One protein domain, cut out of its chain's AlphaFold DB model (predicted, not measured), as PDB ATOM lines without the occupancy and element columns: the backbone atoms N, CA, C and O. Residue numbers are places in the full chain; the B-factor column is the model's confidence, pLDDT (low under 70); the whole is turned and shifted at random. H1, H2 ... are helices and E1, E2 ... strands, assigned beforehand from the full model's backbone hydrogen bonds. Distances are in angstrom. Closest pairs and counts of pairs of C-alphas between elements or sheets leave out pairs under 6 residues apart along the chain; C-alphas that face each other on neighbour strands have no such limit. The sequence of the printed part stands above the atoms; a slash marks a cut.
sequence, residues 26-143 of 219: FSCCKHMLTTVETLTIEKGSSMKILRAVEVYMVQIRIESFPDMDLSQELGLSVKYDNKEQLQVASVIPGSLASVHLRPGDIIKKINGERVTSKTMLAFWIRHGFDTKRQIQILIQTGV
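What this domain is: This is residues 26 to 143 of the 219 residues of the protein "PDZ domain-containing protein" of Onchocerca flexuosa (UniProt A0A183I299). A long hairpin of two strands, E1 and E2, runs the length of the domain; part of it joins E6 and E5 in a twisted sheet, which H2 covers over E6 and E5, while its turn end reaches beyond the other parts as an arm. A small hairpin, E3 and E4, sits beside E5. The 118 printed residues hold two named helices and six named strands, in the order E1 E2 H1 E3 E4 E5 H2 E6, a mixed class; the larger sheet runs E1 - E2 - E6 - E5, all antiparallel. The whole is only just compact, close to loose, with a radius of gyration of the C-alphas of 15.7 A and spans of 60 by 26 by 25 A.

How they stand to each other: E1, residues 26 to 41, bends by 67 degrees at residue 33 and forms a hairpin with E2, residues 47 to 62; N 28 and O 59 are 2.9 A apart, within hydrogen-bond range. H1, residues 70 to 74, only grazes the four-strand sheet. E3, residues 76 to 80, and E4, residues 86 to 91, form a hairpin, with N 79 and O 87 at 2.9 A. The closest C-alphas of E4 and E5, residues 106 to 110, are those of Gln 87 and Ile 106, 4.4 A apart. H2, residues 118 to 132, is on the sheet at a height of 8.0 A, over E5 and E6, residues 134 to 142, in two layers, a helix on one face of a sheet. On the local plane H2 and E5 stand at 33 degrees, only just slantwise. E6 is antiparallel to E2, with N 58 and O 137 at 2.8 A, and to E5, with N 108 and O 138 at 2.9 A. In H1 and H2 every O i to N i+4 pair is within hydrogen-bond range.

Where its parts are: E1 begins at C-alpha 26, (26.742, 15.604, 106.629), and measures 40.9 A; E2 measures 45.3 A, H2 21.0 A and E6 25.6 A, ending at C-alpha 142, (13.226, 31.614, 93.637).

The domain as a whole: The C-alphas farthest apart, of Gly 44 and Pro 66, are 59.7 A apart. The printed part has no cut; the link from E4 to E5, residues 92 to 105, is long. The pLDDT is under 70 at residues 39 to 40, 42 to 48 and 143.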
ATOM      1  N   PHE A  26      26.915  15.348 108.051       90.88
ATOM      2  CA  PHE A  26      26.742  15.604 106.629       90.88
ATOM      3  C   PHE A  26      25.475  16.405 106.355       90.88
ATOM      4  O   PHE A  26      24.508  16.385 107.114       90.88
ATOM      5  N   SER A  27      25.489  17.068 105.209       93.88
ATOM      6  CA  SER A  27      24.331  17.688 104.588       93.88
ATOM      7  C   SER A  27      24.149  17.025 103.223       93.88
ATOM      8  O   SER A  27      25.142  16.743 102.551       93.88
ATOM      9  N   CYS A  28      22.920  16.731 102.813       94.19
ATOM     10  CA  CYS A  28      22.595  16.298 101.454       94.19
ATOM     11  C   CYS A  28      21.322  16.994 100.971       94.19
ATOM     12  O   CYS A  28      20.475  17.389 101.772       94.19
ATOM     13  N   CYS A  29      21.194  17.153  99.659       95.06
ATOM     14  CA  CYS A  29      20.061  17.825  99.039       95.06
ATOM     15  C   CYS A  29      19.389  16.908  98.019       95.06
ATOM     16  O   CYS A  29      20.052  16.161  97.299       95.06
ATOM     17  N   LYS A  30      18.060  16.973  97.963       95.75
ATOM     18  CA  LYS A  30      17.231  16.307  96.963       95.75
ATOM     19  C   LYS A  30      16.273  17.322  96.351       95.75
ATOM     20  O   LYS A  30      15.441  17.885  97.060       95.75
ATOM     21  N   HIS A  31      16.358  17.512  95.038       94.50
ATOM     22  CA  HIS A  31      15.343  18.254  94.290       94.50
ATOM     23  C   HIS A  31      13.992  17.535  94.387       94.50
ATOM     24  O   HIS A  31      13.923  16.307  94.291       94.50
ATOM     25  N   MET A  32      12.930  18.299  94.642       93.88
ATOM     26  CA  MET A  32      11.578  17.767  94.804       93.88
ATOM     27  C   MET A  32      10.710  18.105  93.598       93.88
ATOM     28  O   MET A  32      10.061  17.217  93.050       93.88
ATOM     29  N   LEU A  33      10.664  19.383  93.218       92.44
ATOM     30  CA  LEU A  33       9.890  19.866  92.077       92.44
ATOM     31  C   LEU A  33      10.340  21.265  91.655       92.44
ATOM     32  O   LEU A  33      10.898  22.023  92.448       92.44
ATOM     33  N   THR A  34       9.992  21.618  90.422       90.25
ATOM     34  CA  THR A  34      10.067  22.984  89.896       90.25
ATOM     35  C   THR A  34       8.652  23.420  89.518       90.25
ATOM     36  O   THR A  34       7.921  22.674  88.867       90.25
ATOM     37  N   THR A  35       8.235  24.596  89.974       86.50
ATOM     38  CA  THR A  35       6.888  25.153  89.783       86.50
ATOM     39  C   THR A  35       6.961  26.647  89.466       86.50
ATOM     40  O   THR A  35       8.045  27.225  89.416       86.50
ATOM     41  N   VAL A  36       5.815  27.284  89.243       85.19
ATOM     42  CA  VAL A  36       5.703  28.729  89.025       85.19
ATOM     43  C   VAL A  36       4.845  29.380  90.113       85.19
ATOM     44  O   VAL A  36       3.738  28.930  90.403       85.19
ATOM     45  N   GLU A  37       5.348  30.450  90.724       80.44
ATOM     46  CA  GLU A  37       4.595  31.329  91.624       80.44
ATOM     47  C   GLU A  37       4.048  32.517  90.822       80.44
ATOM     48  O   GLU A  37       4.767  33.133  90.036       80.44
ATOM     49  N   THR A  38       2.769  32.854  91.006       76.62
ATOM     50  CA  THR A  38       2.172  34.052  90.394       76.62
ATOM     51  C   THR A  38       2.295  35.233  91.351       76.62
ATOM     52  O   THR A  38       1.768  35.193  92.461       76.62
ATOM     53  N   LEU A  39       2.966  36.294  90.914       69.19
ATOM     54  CA  LEU A  39       3.058  37.571  91.613       69.19
ATOM     55  C   LEU A  39       2.100  38.565  90.959       69.19
ATOM     56  O   LEU A  39       2.217  38.852  89.768       69.19
ATOM     57  N   THR A  40       1.165  39.098  91.738       67.75
ATOM     58  CA  THR A  40       0.246  40.150  91.294       67.75
ATOM     59  C   THR A  40       0.777  41.499  91.763       67.75
ATOM     60  O   THR A  40       0.935  41.710  92.964       67.75
ATOM     61  N   ILE A  41       1.062  42.415  90.835       71.06
ATOM     62  CA  ILE A  41       1.446  43.794  91.162       71.06
ATOM     63  C   ILE A  41       0.214  44.687  90.973       71.06
ATOM     64  O   ILE A  41      -0.298  44.810  89.866       71.06
ATOM     65  N   GLU A  42      -0.265  45.324  92.043       62.41
ATOM     66  CA  GLU A  42      -1.512  46.115  92.044       62.41
ATOM     67  C   GLU A  42      -1.356  47.572  91.551       62.41
ATOM     68  O   GLU A  42      -2.159  48.440  91.886       62.41
ATOM     69  N   LYS A  43      -0.342  47.894  90.737       57.34
ATOM     70  CA  LYS A  43      -0.189  49.256  90.190       57.34
ATOM     71  C   LYS A  43      -0.834  49.388  88.808       57.34
ATOM     72  O   LYS A  43      -0.186  49.163  87.794       57.34
ATOM     73  N   GLY A  44      -2.099  49.820  88.785       57.81
ATOM     74  CA  GLY A  44      -2.791  50.415  87.624       57.81
ATOM     75  C   GLY A  44      -3.265  49.445  86.533       57.81
ATOM     76  O   GLY A  44      -4.298  49.672  85.912       57.81
ATOM     77  N   SER A  45      -2.577  48.326  86.357       60.19
ATOM     78  CA  SER A  45      -3.028  47.140  85.635       60.19
ATOM     79  C   SER A  45      -2.470  45.934  86.389       60.19
ATOM     80  O   SER A  45      -1.314  45.944  86.803       60.19
ATOM     81  N   SER A  46      -3.295  44.921  86.662       57.22
ATOM     82  CA  SER A  46      -2.877  43.745  87.433       57.22
ATOM     83  C   SER A  46      -1.905  42.894  86.614       57.22
ATOM     84  O   SER A  46      -2.272  41.899  85.989       57.22
ATOM     85  N   MET A  47      -0.638  43.302  86.585       59.09
ATOM     86  CA  MET A  47       0.414  42.555  85.917       59.09
ATOM     87  C   MET A  47       0.702  41.301  86.741       59.09
ATOM     88  O   MET A  47       1.114  41.383  87.902       59.09
ATOM     89  N   LYS A  48       0.425  40.138  86.144       68.44
ATOM     90  CA  LYS A  48       0.737  38.822  86.703       68.44
ATOM     91  C   LYS A  48       2.105  38.402  86.192       68.44
ATOM     92  O   LYS A  48       2.244  38.053  85.023       68.44
ATOM     93  N   ILE A  49       3.106  38.446  87.058       71.31
ATOM     94  CA  ILE A  49       4.437  37.921  86.758       71.31
ATOM     95  C   ILE A  49       4.474  36.467  87.224       71.31
ATOM     96  O   ILE A  49       4.117  36.171  88.363       71.31
ATOM     97  N   LEU A  50       4.874  35.556  86.339       77.75
ATOM     98  CA  LEU A  50       5.136  34.164  86.694       77.75
ATOM     99  C   LEU A  50       6.618  34.023  87.024       77.75
ATOM    100  O   LEU A  50       7.467  34.259  86.168       77.75
ATOM    101  N   ARG A  51       6.915  33.631  88.259       76.81
ATOM    102  CA  ARG A  51       8.273  33.386  88.740       76.81
ATOM    103  C   ARG A  51       8.511  31.893  88.851       76.81
ATOM    104  O   ARG A  51       7.747  31.207  89.523       76.81
ATOM    105  N   ALA A  52       9.584  31.394  88.248       84.75
ATOM    106  CA  ALA A  52      10.007  30.018  88.462       84.75
ATOM    107  C   ALA A  52      10.530  29.831  89.895       84.75
ATOM    108  O   ALA A  52      11.260  30.665  90.441       84.75
ATOM    109  N   VAL A  53      10.126  28.728  90.510       90.00
ATOM    110  CA  VAL A  53      10.415  28.385  91.894       90.00
ATOM    111  C   VAL A  53      10.827  26.927  91.961       90.00
ATOM    112  O   VAL A  53      10.106  26.043  91.498       90.00
ATOM    113  N   GLU A  54      11.957  26.674  92.600       92.69
ATOM    114  CA  GLU A  54      12.428  25.329  92.884       92.69
ATOM    115  C   GLU A  54      12.186  24.982  94.343       92.69
ATOM    116  O   GLU A  54      12.323  25.814  95.243       92.69
ATOM    117  N   VAL A  55      11.813  23.731  94.576       94.38
ATOM    118  CA  VAL A  55      11.640  23.183  95.913       94.38
ATOM    119  C   VAL A  55      12.582  22.007  96.059       94.38
ATOM    120  O   VAL A  55      12.574  21.077  95.249       94.38
ATOM    121  N   TYR A  56      13.367  22.025  97.126       95.88
ATOM    122  CA  TYR A  56      14.272  20.942  97.471       95.88
ATOM    123  C   TYR A  56      14.198  20.623  98.958       95.88
ATOM    124  O   TYR A  56      13.762  21.417  99.793       95.88
ATOM    125  N   MET A  57      14.595  19.401  99.278       97.69
ATOM    126  CA  MET A  57      14.697  18.899 100.633       97.69
ATOM    127  C   MET A  57      16.173  18.795 100.998       97.69
ATOM    128  O   MET A  57      16.915  18.042 100.367       97.69
ATOM    129  N   VAL A  58      16.584  19.523 102.030       97.44
ATOM    130  CA  VAL A  58      17.928  19.432 102.606       97.44
ATOM    131  C   VAL A  58      17.863  18.576 103.856       97.44
ATOM    132  O   VAL A  58      17.136  18.897 104.792       97.44
ATOM    133  N   GLN A  59      18.623  17.491 103.899       96.62
ATOM    134  CA  GLN A  59      18.784  16.681 105.098       96.62
ATOM    135  C   GLN A  59      20.141  16.972 105.730       96.62
ATOM    136  O   GLN A  59      21.169  16.870 105.069       96.62
ATOM    137  N   ILE A  60      20.137  17.299 107.019       95.44
ATOM    138  CA  ILE A  60      21.345  17.563 107.802       95.44
ATOM    139  C   ILE A  60      21.386  16.570 108.953       95.44
ATOM    140  O   ILE A  60      20.434  16.472 109.728       95.44
ATOM    141  N   ARG A  61      22.490  15.836 109.069       92.81
ATOM    142  CA  ARG A  61      22.784  14.934 110.183       92.81
ATOM    143  C   ARG A  61      23.999  15.461 110.929       92.81
ATOM    144  O   ARG A  61      24.998  15.801 110.296       92.81
ATOM    145  N   ILE A  62      23.898  15.498 112.253       89.44
ATOM    146  CA  ILE A  62      24.979  15.910 113.146       89.44
ATOM    147  C   ILE A  62      25.123  14.841 114.217       89.44
ATOM    148  O   ILE A  62      24.166  14.530 114.931       89.44
ATOM    149  N   GLU A  63      26.311  14.266 114.323       83.38
ATOM    150  CA  GLU A  63      26.658  13.393 115.436       83.38
ATOM    151  C   GLU A  63      26.972  14.237 116.671       83.38
ATOM    152  O   GLU A  63      27.670  15.245 116.596       83.38
ATOM    153  N   SER A  64      26.390  13.861 117.808       72.19
ATOM    154  CA  SER A  64      26.533  14.620 119.048       72.19
ATOM    155  C   SER A  64      27.874  14.306 119.699       72.19
ATOM    156  O   SER A  64      28.170  13.145 119.971       72.19
ATOM    157  N   PHE A  65      28.658  15.345 119.971       71.75
ATOM    158  CA  PHE A  65      29.865  15.284 120.787       71.75
ATOM    159  C   PHE A  65      29.742  16.271 121.960       71.75
ATOM    160  O   PHE A  65      28.987  17.245 121.851       71.75
ATOM    161  N   PRO A  66      30.414  16.004 123.098       71.19
ATOM    162  CA  PRO A  66      30.427  16.927 124.229       71.19
ATOM    163  C   PRO A  66      30.913  18.315 123.787       71.19
ATOM    164  O   PRO A  66      31.766  18.425 122.909       71.19
ATOM    165  N   ASP A  67      30.320  19.358 124.370       75.44
ATOM    166  CA  ASP A  67      30.629  20.779 124.129       75.44
ATOM    167  C   ASP A  67      30.313  21.334 122.724       75.44
ATOM    168  O   ASP A  67      30.707  22.451 122.389       75.44
ATOM    169  N   MET A  68      29.553  20.608 121.897       78.62
ATOM    170  CA  MET A  68      29.114  21.123 120.595       78.62
ATOM    171  C   MET A  68      28.079  22.253 120.734       78.62
ATOM    172  O   MET A  68      26.959  22.033 121.203       78.62
ATOM    173  N   ASP A  69      28.396  23.438 120.203       84.75
ATOM    174  CA  ASP A  69      27.392  24.469 119.933       84.75
ATOM    175  C   ASP A  69      26.683  24.189 118.600       84.75
ATOM    176  O   ASP A  69      27.175  24.503 117.512       84.75
ATOM    177  N   LEU A  70      25.478  23.625 118.698       82.56
ATOM    178  CA  LEU A  70      24.619  23.321 117.555       82.56
ATOM    179  C   LEU A  70      24.382  24.536 116.644       82.56
ATOM    180  O   LEU A  70      24.216  24.375 115.433       82.56
ATOM    181  N   SER A  71      24.330  25.744 117.210       83.50
ATOM    182  CA  SER A  71      24.087  26.955 116.428       83.50
ATOM    183  C   SER A  71      25.270  27.295 115.521       83.50
ATOM    184  O   SER A  71      25.053  27.670 114.367       83.50
ATOM    185  N   GLN A  72      26.500  27.086 116.000       85.38
ATOM    186  CA  GLN A  72      27.721  27.286 115.221       85.38
ATOM    187  C   GLN A  72      27.927  26.177 114.189       85.38
ATOM    188  O   GLN A  72      28.176  26.481 113.024       85.38
ATOM    189  N   GLU A  73      27.747  24.911 114.580       85.62
ATOM    190  CA  GLU A  73      27.936  23.757 113.686       85.62
ATOM    191  C   GLU A  73      26.928  23.765 112.525       85.62
ATOM    192  O   GLU A  73      27.270  23.527 111.360       85.62
ATOM    193  N   LEU A  74      25.665  24.100 112.820       91.94
ATOM    194  CA  LEU A  74      24.666  24.313 111.779       91.94
ATOM    195  C   LEU A  74      24.992  25.582 110.981       91.94
ATOM    196  O   LEU A  74      24.941  25.561 109.752       91.94
ATOM    197  N   GLY A  75      25.344  26.677 111.658       93.81
ATOM    198  CA  GLY A  75      25.734  27.949 111.052       93.81
ATOM    199  C   GLY A  75      24.630  28.597 110.218       93.81
ATOM    200  O   GLY A  75      24.909  29.155 109.161       93.81
ATOM    201  N   LEU A  76      23.374  28.484 110.661       95.44
ATOM    202  CA  LEU A  76      22.191  28.993 109.965       95.44
ATOM    203  C   LEU A  76      21.629  30.235 110.668       95.44
ATOM    204  O   LEU A  76      21.232  30.168 111.830       95.44
ATOM    205  N   SER A  77      21.500  31.341 109.934       95.62
ATOM    206  CA  SER A  77      20.824  32.557 110.391       95.62
ATOM    207  C   SER A  77      19.580  32.844 109.555       95.62
ATOM    208  O   SER A  77      19.583  32.672 108.335       95.62
ATOM    209  N   VAL A  78      18.504  33.307 110.201       96.44
ATOM    210  CA  VAL A  78      17.197  33.526 109.558       96.44
ATOM    211  C   VAL A  78      16.590  34.895 109.862       96.44
ATOM    212  O   VAL A  78      16.708  35.449 110.964       96.44
ATOM    213  N   LYS A  79      15.864  35.426 108.881       96.12
ATOM    214  CA  LYS A  79      15.084  36.667 108.946       96.12
ATOM    215  C   LYS A  79      13.685  36.444 108.373       96.12
ATOM    216  O   LYS A  79      13.413  35.395 107.802       96.12
ATOM    217  N   TYR A  80      12.810  37.421 108.559       96.12
ATOM    218  CA  TYR A  80      11.547  37.464 107.832       96.12
ATOM    219  C   TYR A  80      11.759  38.217 106.522       96.12
ATOM    220  O   TYR A  80      12.495  39.208 106.501       96.12
ATOM    221  N   ASP A  81      11.161  37.725 105.444       90.50
ATOM    222  CA  ASP A  81      11.061  38.468 104.191       90.50
ATOM    223  C   ASP A  81       9.869  39.447 104.216       90.50
ATOM    224  O   ASP A  81       9.124  39.541 105.194       90.50
ATOM    225  N   ASN A  82       9.664  40.170 103.114       86.88
ATOM    226  CA  ASN A  82       8.566  41.135 102.976       86.88
ATOM    227  C   ASN A  82       7.167  40.481 102.951       86.88
ATOM    228  O   ASN A  82       6.167  41.191 102.989       86.88
ATOM    229  N   LYS A  83       7.089  39.149 102.837       86.94
ATOM    230  CA  LYS A  83       5.858  38.348 102.860       86.94
ATOM    231  C   LYS A  83       5.679  37.622 104.204       86.94
ATOM    232  O   LYS A  83       4.897  36.674 104.273       86.94
ATOM    233  N   GLU A  84       6.429  38.018 105.237       89.25
ATOM    234  CA  GLU A  84       6.464  37.390 106.567       89.25
ATOM    235  C   GLU A  84       6.864  35.901 106.556       89.25
ATOM    236  O   GLU A  84       6.575  35.143 107.484       89.25
ATOM    237  N   GLN A  85       7.569  35.454 105.518       92.12
ATOM    238  CA  GLN A  85       8.094  34.096 105.415       92.12
ATOM    239  C   GLN A  85       9.489  34.025 106.031       92.12
ATOM    240  O   GLN A  85      10.278  34.967 105.955       92.12
ATOM    241  N   LEU A  86       9.812  32.884 106.643       96.25
ATOM    242  CA  LEU A  86      11.159  32.643 107.148       96.25
ATOM    243  C   LEU A  86      12.124  32.441 105.987       96.25
ATOM    244  O   LEU A  86      12.028  31.465 105.244       96.25
ATOM    245  N   GLN A  87      13.081  33.349 105.890       95.50
ATOM    246  CA  GLN A  87      14.122  33.362 104.883       95.50
ATOM    247  C   GLN A  87      15.491  33.156 105.534       95.50
ATOM    248  O   GLN A  87      15.779  33.699 106.605       95.50
ATOM    249  N   VAL A  88      16.364  32.412 104.864       96.00
ATOM    250  CA  VAL A  88      17.781  32.310 105.207       96.00
ATOM    251  C   VAL A  88      18.419  33.687 105.026       96.00
ATOM    252  O   VAL A  88      18.460  34.243 103.929       96.00
ATOM    253  N   ALA A  89      18.890  34.265 106.126       95.25
ATOM    254  CA  ALA A  89      19.542  35.567 106.132       95.25
ATOM    255  C   ALA A  89      21.016  35.442 105.743       95.25
ATOM    256  O   ALA A  89      21.516  36.226 104.941       95.25
ATOM    257  N   SER A  90      21.704  34.468 106.332       94.81
ATOM    258  CA  SER A  90      23.104  34.153 106.069       94.81
ATOM    259  C   SER A  90      23.423  32.735 106.533       94.81
ATOM    260  O   SER A  90      22.706  32.155 107.355       94.81
ATOM    261  N   VAL A  91      24.507  32.189 105.990       95.56
ATOM    262  CA  VAL A  91      25.094  30.912 106.398       95.56
ATOM    263  C   VAL A  91      26.571  31.128 106.705       95.56
ATOM    264  O   VAL A  91      27.240  31.884 105.999       95.56
ATOM    265  N   ILE A  92      27.074  30.503 107.768       94.44
ATOM    266  CA  ILE A  92      28.492  30.584 108.137       94.44
ATOM    267  C   ILE A  92      29.297  29.734 107.141       94.44
ATOM    268  O   ILE A  92      29.003  28.546 107.000       94.44
ATOM    269  N   PRO A  93      30.305  30.291 106.444       92.00
ATOM    270  CA  PRO A  93      31.132  29.513 105.527       92.00
ATOM    271  C   PRO A  93      31.772  28.305 106.218       92.00
ATOM    272  O   PRO A  93      32.355  28.434 107.292       92.00
ATOM    273  N   GLY A  94      31.665  27.129 105.597       88.44
ATOM    274  CA  GLY A  94      32.206  25.879 106.139       88.44
ATOM    275  C   GLY A  94      31.273  25.143 107.108       88.44
ATOM    276  O   GLY A  94      31.575  24.007 107.462       88.44
ATOM    277  N   SER A  95      30.130  25.726 107.491       92.00
ATOM    278  CA  SER A  95      29.107  25.034 108.287       92.00
ATOM    279  C   SER A  95      28.279  24.056 107.445       92.00
ATOM    280  O   SER A  95      28.246  24.133 106.212       92.00
ATOM    281  N   LEU A  96      27.518  23.171 108.095       92.19
ATOM    282  CA  LEU A  96      26.667  22.197 107.395       92.19
ATOM    283  C   LEU A  96      25.513  22.832 106.614       92.19
ATOM    284  O   LEU A  96      25.111  22.301 105.572       92.19
ATOM    285  N   ALA A  97      24.979  23.961 107.093       94.12
ATOM    286  CA  ALA A  97      23.980  24.721 106.350       94.12
ATOM    287  C   ALA A  97      24.565  25.267 105.045       94.12
ATOM    288  O   ALA A  97      23.903  25.180 104.014       94.12
ATOM    289  N   SER A  98      25.812  25.755 105.063       94.25
ATOM    290  CA  SER A  98      26.436  26.415 103.906       94.25
ATOM    291  C   SER A  98      26.618  25.520 102.676       94.25
ATOM    292  O   SER A  98      26.787  26.027 101.571       94.25
ATOM    293  N   VAL A  99      26.537  24.194 102.843       93.94
ATOM    294  CA  VAL A  99      26.657  23.231 101.738       93.94
ATOM    295  C   VAL A  99      25.483  23.343 100.757       93.94
ATOM    296  O   VAL A  99      25.683  23.243  99.550       93.94
ATOM    297  N   HIS A 100      24.262  23.545 101.266       94.69
ATOM    298  CA  HIS A 100      23.040  23.498 100.448       94.69
ATOM    299  C   HIS A 100      22.078  24.666 100.669       94.69
ATOM    300  O   HIS A 100      21.201  24.863  99.836       94.69
ATOM    301  N   LEU A 101      22.212  25.411 101.766       95.12
ATOM    302  CA  LEU A 101      21.396  26.586 102.050       95.12
ATOM    303  C   LEU A 101      22.156  27.843 101.645       95.12
ATOM    304  O   LEU A 101      23.345  27.994 101.931       95.12
ATOM    305  N   ARG A 102      21.445  28.768 101.016       92.94
ATOM    306  CA  ARG A 102      21.944  30.053 100.555       92.94
ATOM    307  C   ARG A 102      21.098  31.189 101.123       92.94
ATOM    308  O   ARG A 102      19.904  31.020 101.384       92.94
ATOM    309  N   PRO A 103      21.692  32.376 101.319       94.19
ATOM    310  CA  PRO A 103      20.918  33.571 101.619       94.19
ATOM    311  C   PRO A 103      19.819  33.774 100.570       94.19
ATOM    312  O   PRO A 103      20.080  33.681  99.374       94.19
ATOM    313  N   GLY A 104      18.600  34.071 101.015       92.38
ATOM    314  CA  GLY A 104      17.445  34.252 100.131       92.38
ATOM    315  C   GLY A 104      16.483  33.063 100.089       92.38
ATOM    316  O   GLY A 104      15.303  33.258  99.789       92.38
ATOM    317  N   ASP A 105      16.940  31.872 100.470       94.75
ATOM    318  CA  ASP A 105      16.120  30.662 100.510       94.75
ATOM    319  C   ASP A 105      14.985  30.762 101.529       94.75
ATOM    320  O   ASP A 105      15.174  31.253 102.642       94.75
ATOM    321  N   ILE A 106      13.804  30.253 101.184       95.31
ATOM    322  CA  ILE A 106      12.628  30.270 102.054       95.31
ATOM    323  C   ILE A 106      12.453  28.913 102.727       95.31
ATOM    324  O   ILE A 106      12.262  27.890 102.069       95.31
ATOM    325  N   ILE A 107      12.433  28.902 104.058       96.94
ATOM    326  CA  ILE A 107      12.211  27.696 104.855       96.94
ATOM    327  C   ILE A 107      10.707  27.478 105.014       96.94
ATOM    328  O   ILE A 107      10.013  28.274 105.645       96.94
ATOM    329  N   LYS A 108      10.187  26.378 104.460       95.94
ATOM    330  CA  LYS A 108       8.756  26.042 104.532       95.94
ATOM    331  C   LYS A 108       8.434  25.073 105.659       95.94
ATOM    332  O   LYS A 108       7.412  25.236 106.334       95.94
ATOM    333  N   LYS A 109       9.250  24.029 105.814       97.62
ATOM    334  CA  LYS A 109       8.996  22.946 106.769       97.62
ATOM    335  C   LYS A 109      10.279  22.403 107.381       97.62
ATOM    336  O   LYS A 109      11.307  22.381 106.709       97.62
ATOM    337  N   ILE A 110      10.178  21.889 108.604       97.31
ATOM    338  CA  ILE A 110      11.199  21.053 109.238       97.31
ATOM    339  C   ILE A 110      10.562  19.736 109.664       97.31
ATOM    340  O   ILE A 110       9.554  19.730 110.357       97.31
ATOM    341  N   ASN A 111      11.152  18.614 109.253       96.19
ATOM    342  CA  ASN A 111      10.700  17.260 109.582       96.19
ATOM    343  C   ASN A 111       9.220  16.997 109.243       96.19
ATOM    344  O   ASN A 111       8.565  16.204 109.907       96.19
ATOM    345  N   GLY A 112       8.699  17.662 108.206       95.00
ATOM    346  CA  GLY A 112       7.291  17.584 107.793       95.00
ATOM    347  C   GLY A 112       6.393  18.680 108.376       95.00
ATOM    348  O   GLY A 112       5.355  18.981 107.782       95.00
ATOM    349  N   GLU A 113       6.834  19.354 109.437       96.62
ATOM    350  CA  GLU A 113       6.068  20.373 110.154       96.62
ATOM    351  C   GLU A 113       6.266  21.760 109.552       96.62
ATOM    352  O   GLU A 113       7.390  22.170 109.253       96.62
ATOM    353  N   ARG A 114       5.172  22.505 109.356       95.62
ATOM    354  CA  ARG A 114       5.233  23.876 108.825       95.62
ATOM    355  C   ARG A 114       5.860  24.801 109.863       95.62
ATOM    356  O   ARG A 114       5.498  24.753 111.032       95.62
ATOM    357  N   VAL A 115       6.743  25.686 109.407       95.38
ATOM    358  CA  VAL A 115       7.401  26.668 110.271       95.38
ATOM    359  C   VAL A 115       7.039  28.080 109.826       95.38
ATOM    360  O   VAL A 115       7.212  28.429 108.661       95.38
ATOM    361  N   THR A 116       6.533  28.891 110.753       91.31
ATOM    362  CA  THR A 116       6.159  30.296 110.503       91.31
ATOM    363  C   THR A 116       6.903  31.285 111.396       91.31
ATOM    364  O   THR A 116       6.879  32.481 111.127       91.31
ATOM    365  N   SER A 117       7.595  30.824 112.445       95.56
ATOM    366  CA  SER A 117       8.328  31.699 113.362       95.56
ATOM    367  C   SER A 117       9.735  31.207 113.694       95.56
ATOM    368  O   SER A 117      10.018  30.008 113.664       95.56
ATOM    369  N   LYS A 118      10.635  32.140 114.039       95.62
ATOM    370  CA  LYS A 118      12.023  31.809 114.415       95.62
ATOM    371  C   LYS A 118      12.093  30.870 115.623       95.62
ATOM    372  O   LYS A 118      12.950  29.994 115.672       95.62
ATOM    373  N   THR A 119      11.182  31.030 116.581       95.19
ATOM    374  CA  THR A 119      11.099  30.168 117.768       95.19
ATOM    375  C   THR A 119      10.660  28.752 117.404       95.19
ATOM    376  O   THR A 119      11.274  27.792 117.861       95.19
ATOM    377  N   MET A 120       9.671  28.612 116.517       95.62
ATOM    378  CA  MET A 120       9.224  27.315 116.002       95.62
ATOM    379  C   MET A 120      10.324  26.621 115.190       95.62
ATOM    380  O   MET A 120      10.525  25.418 115.326       95.62
ATOM    381  N   LEU A 121      11.087  27.386 114.402       95.56
ATOM    382  CA  LEU A 121      12.254  26.883 113.680       95.56
ATOM    383  C   LEU A 121      13.284  26.294 114.650       95.56
ATOM    384  O   LEU A 121      13.674  25.137 114.518       95.56
ATOM    385  N   ALA A 122      13.693  27.084 115.644       94.44
ATOM    386  CA  ALA A 122      14.687  26.677 116.630       94.44
ATOM    387  C   ALA A 122      14.234  25.448 117.433       94.44
ATOM    388  O   ALA A 122      15.045  24.562 117.703       94.44
ATOM    389  N   PHE A 123      12.947  25.380 117.778       94.75
ATOM    390  CA  PHE A 123      12.351  24.229 118.450       94.75
ATOM    391  C   PHE A 123      12.465  22.957 117.604       94.75
ATOM    392  O   PHE A 123      13.029  21.969 118.070       94.75
ATOM    393  N   TRP A 124      11.996  22.976 116.351       96.06
ATOM    394  CA  TRP A 124      12.006  21.781 115.502       96.06
ATOM    395  C   TRP A 124      13.409  21.316 115.120       96.06
ATOM    396  O   TRP A 124      13.637  20.111 114.991       96.06
ATOM    397  N   ILE A 125      14.352  22.252 114.977       94.69
ATOM    398  CA  ILE A 125      15.767  21.936 114.775       94.69
ATOM    399  C   ILE A 125      16.301  21.149 115.971       94.69
ATOM    400  O   ILE A 125      16.786  20.031 115.796       94.69
ATOM    401  N   ARG A 126      16.167  21.700 117.185       92.25
ATOM    402  CA  ARG A 126      16.625  21.039 118.418       92.25
ATOM    403  C   ARG A 126      15.960  19.680 118.597       92.25
ATOM    404  O   ARG A 126      16.651  18.673 118.694       92.25
ATOM    405  N   HIS A 127      14.635  19.634 118.493       93.12
ATOM    406  CA  HIS A 127      13.864  18.401 118.620       93.12
ATOM    407  C   HIS A 127      14.317  17.309 117.632       93.12
ATOM    408  O   HIS A 127      14.418  16.138 117.999       93.12
ATOM    409  N   GLY A 128      14.613  17.659 116.376       93.38
ATOM    410  CA  GLY A 128      15.102  16.692 115.389       93.38
ATOM    411  C   GLY A 128      16.495  16.148 115.711       93.38
ATOM    412  O   GLY A 128      16.733  14.943 115.585       93.38
ATOM    413  N   PHE A 129      17.401  17.001 116.191       91.31
ATOM    414  CA  PHE A 129      18.727  16.560 116.619       91.31
ATOM    415  C   PHE A 129      18.700  15.757 117.921       91.31
ATOM    416  O   PHE A 129      19.451  14.790 118.034       91.31
ATOM    417  N   ASP A 130      17.812  16.070 118.859       89.62
ATOM    418  CA  ASP A 130      17.678  15.323 120.114       89.62
ATOM    419  C   ASP A 130      17.097  13.924 119.897       89.62
ATOM    420  O   ASP A 130      17.566  12.959 120.495       89.62
ATOM    421  N   THR A 131      16.122  13.789 118.994       91.38
ATOM    422  CA  THR A 131      15.413  12.518 118.771       91.38
ATOM    423  C   THR A 131      16.059  11.631 117.711       91.38
ATOM    424  O   THR A 131      16.194  10.427 117.910       91.38
ATOM    425  N   LYS A 132      16.440  12.198 116.561       91.25
ATOM    426  CA  LYS A 132      16.899  11.440 115.383       91.25
ATOM    427  C   LYS A 132      18.339  11.755 114.984       91.25
ATOM    428  O   LYS A 132      18.833  11.162 114.025       91.25
ATOM    429  N   ARG A 133      18.996  12.704 115.668       90.12
ATOM    430  CA  ARG A 133      20.317  13.252 115.289       90.12
ATOM    431  C   ARG A 133      20.346  13.806 113.857       90.12
ATOM    432  O   ARG A 133      21.401  13.917 113.235       90.12
ATOM    433  N   GLN A 134      19.179  14.163 113.320       93.50
ATOM    434  CA  GLN A 134      19.034  14.683 111.965       93.50
ATOM    435  C   GLN A 134      17.783  15.546 111.813       93.50
ATOM    436  O   GLN A 134      16.786  15.366 112.516       93.50
ATOM    437  N   ILE A 135      17.815  16.425 110.820       95.94
ATOM    438  CA  ILE A 135      16.690  17.255 110.399       95.94
ATOM    439  C   ILE A 135      16.520  17.192 108.882       95.94
ATOM    440  O   ILE A 135      17.493  17.060 108.141       95.94
ATOM    441  N   GLN A 136      15.281  17.305 108.421       97.56
ATOM    442  CA  GLN A 136      14.925  17.497 107.018       97.56
ATOM    443  C   GLN A 136      14.257  18.855 106.865       97.56
ATOM    444  O   GLN A 136      13.242  19.122 107.504       97.56
ATOM    445  N   ILE A 137      14.812  19.708 106.020       97.75
ATOM    446  CA  ILE A 137      14.342  21.065 105.787       97.75
ATOM    447  C   ILE A 137      13.773  21.126 104.375       97.75
ATOM    448  O   ILE A 137      14.471  20.826 103.408       97.75
ATOM    449  N   LEU A 138      12.503  21.507 104.250       97.69
ATOM    450  CA  LEU A 138      11.897  21.797 102.957       97.69
ATOM    451  C   LEU A 138      12.141  23.266 102.628       97.69
ATOM    452  O   LEU A 138      11.637  24.153 103.329       97.69
ATOM    453  N   ILE A 139      12.885  23.498 101.558       96.50
ATOM    454  CA  ILE A 139      13.304  24.817 101.112       96.50
ATOM    455  C   ILE A 139      12.633  25.148  99.788       96.50
ATOM    456  O   ILE A 139      12.444  24.284  98.933       96.50
ATOM    457  N   GLN A 140      12.277  26.416  99.639       94.31
ATOM    458  CA  GLN A 140      11.832  27.007  98.395       94.31
ATOM    459  C   GLN A 140      12.825  28.098  97.983       94.31
ATOM    460  O   GLN A 140      13.040  29.048  98.734       94.31
ATOM    461  N   THR A 141      13.355  28.006  96.770       90.69
ATOM    462  CA  THR A 141      14.256  29.005  96.186       90.69
ATOM    463  C   THR A 141      13.603  29.601  94.951       90.69
ATOM    464  O   THR A 141      13.075  28.891  94.095       90.69
ATOM    465  N   GLY A 142      13.594  30.931  94.871       83.00
ATOM    466  CA  GLY A 142      13.226  31.614  93.637       83.00
ATOM    467  C   GLY A 142      14.378  31.520  92.646       83.00
ATOM    468  O   GLY A 142      15.512  31.807  93.015       83.00
ATOM    469  N   VAL A 143      14.085  31.177  91.391       67.75
ATOM    470  CA  VAL A 143      15.097  31.132  90.316       67.75
ATOM    471  C   VAL A 143      15.699  32.524  90.054       67.75
ATOM    472  O   VAL A 143      16.804  32.638  89.553       67.75
TER     473      VAL A 143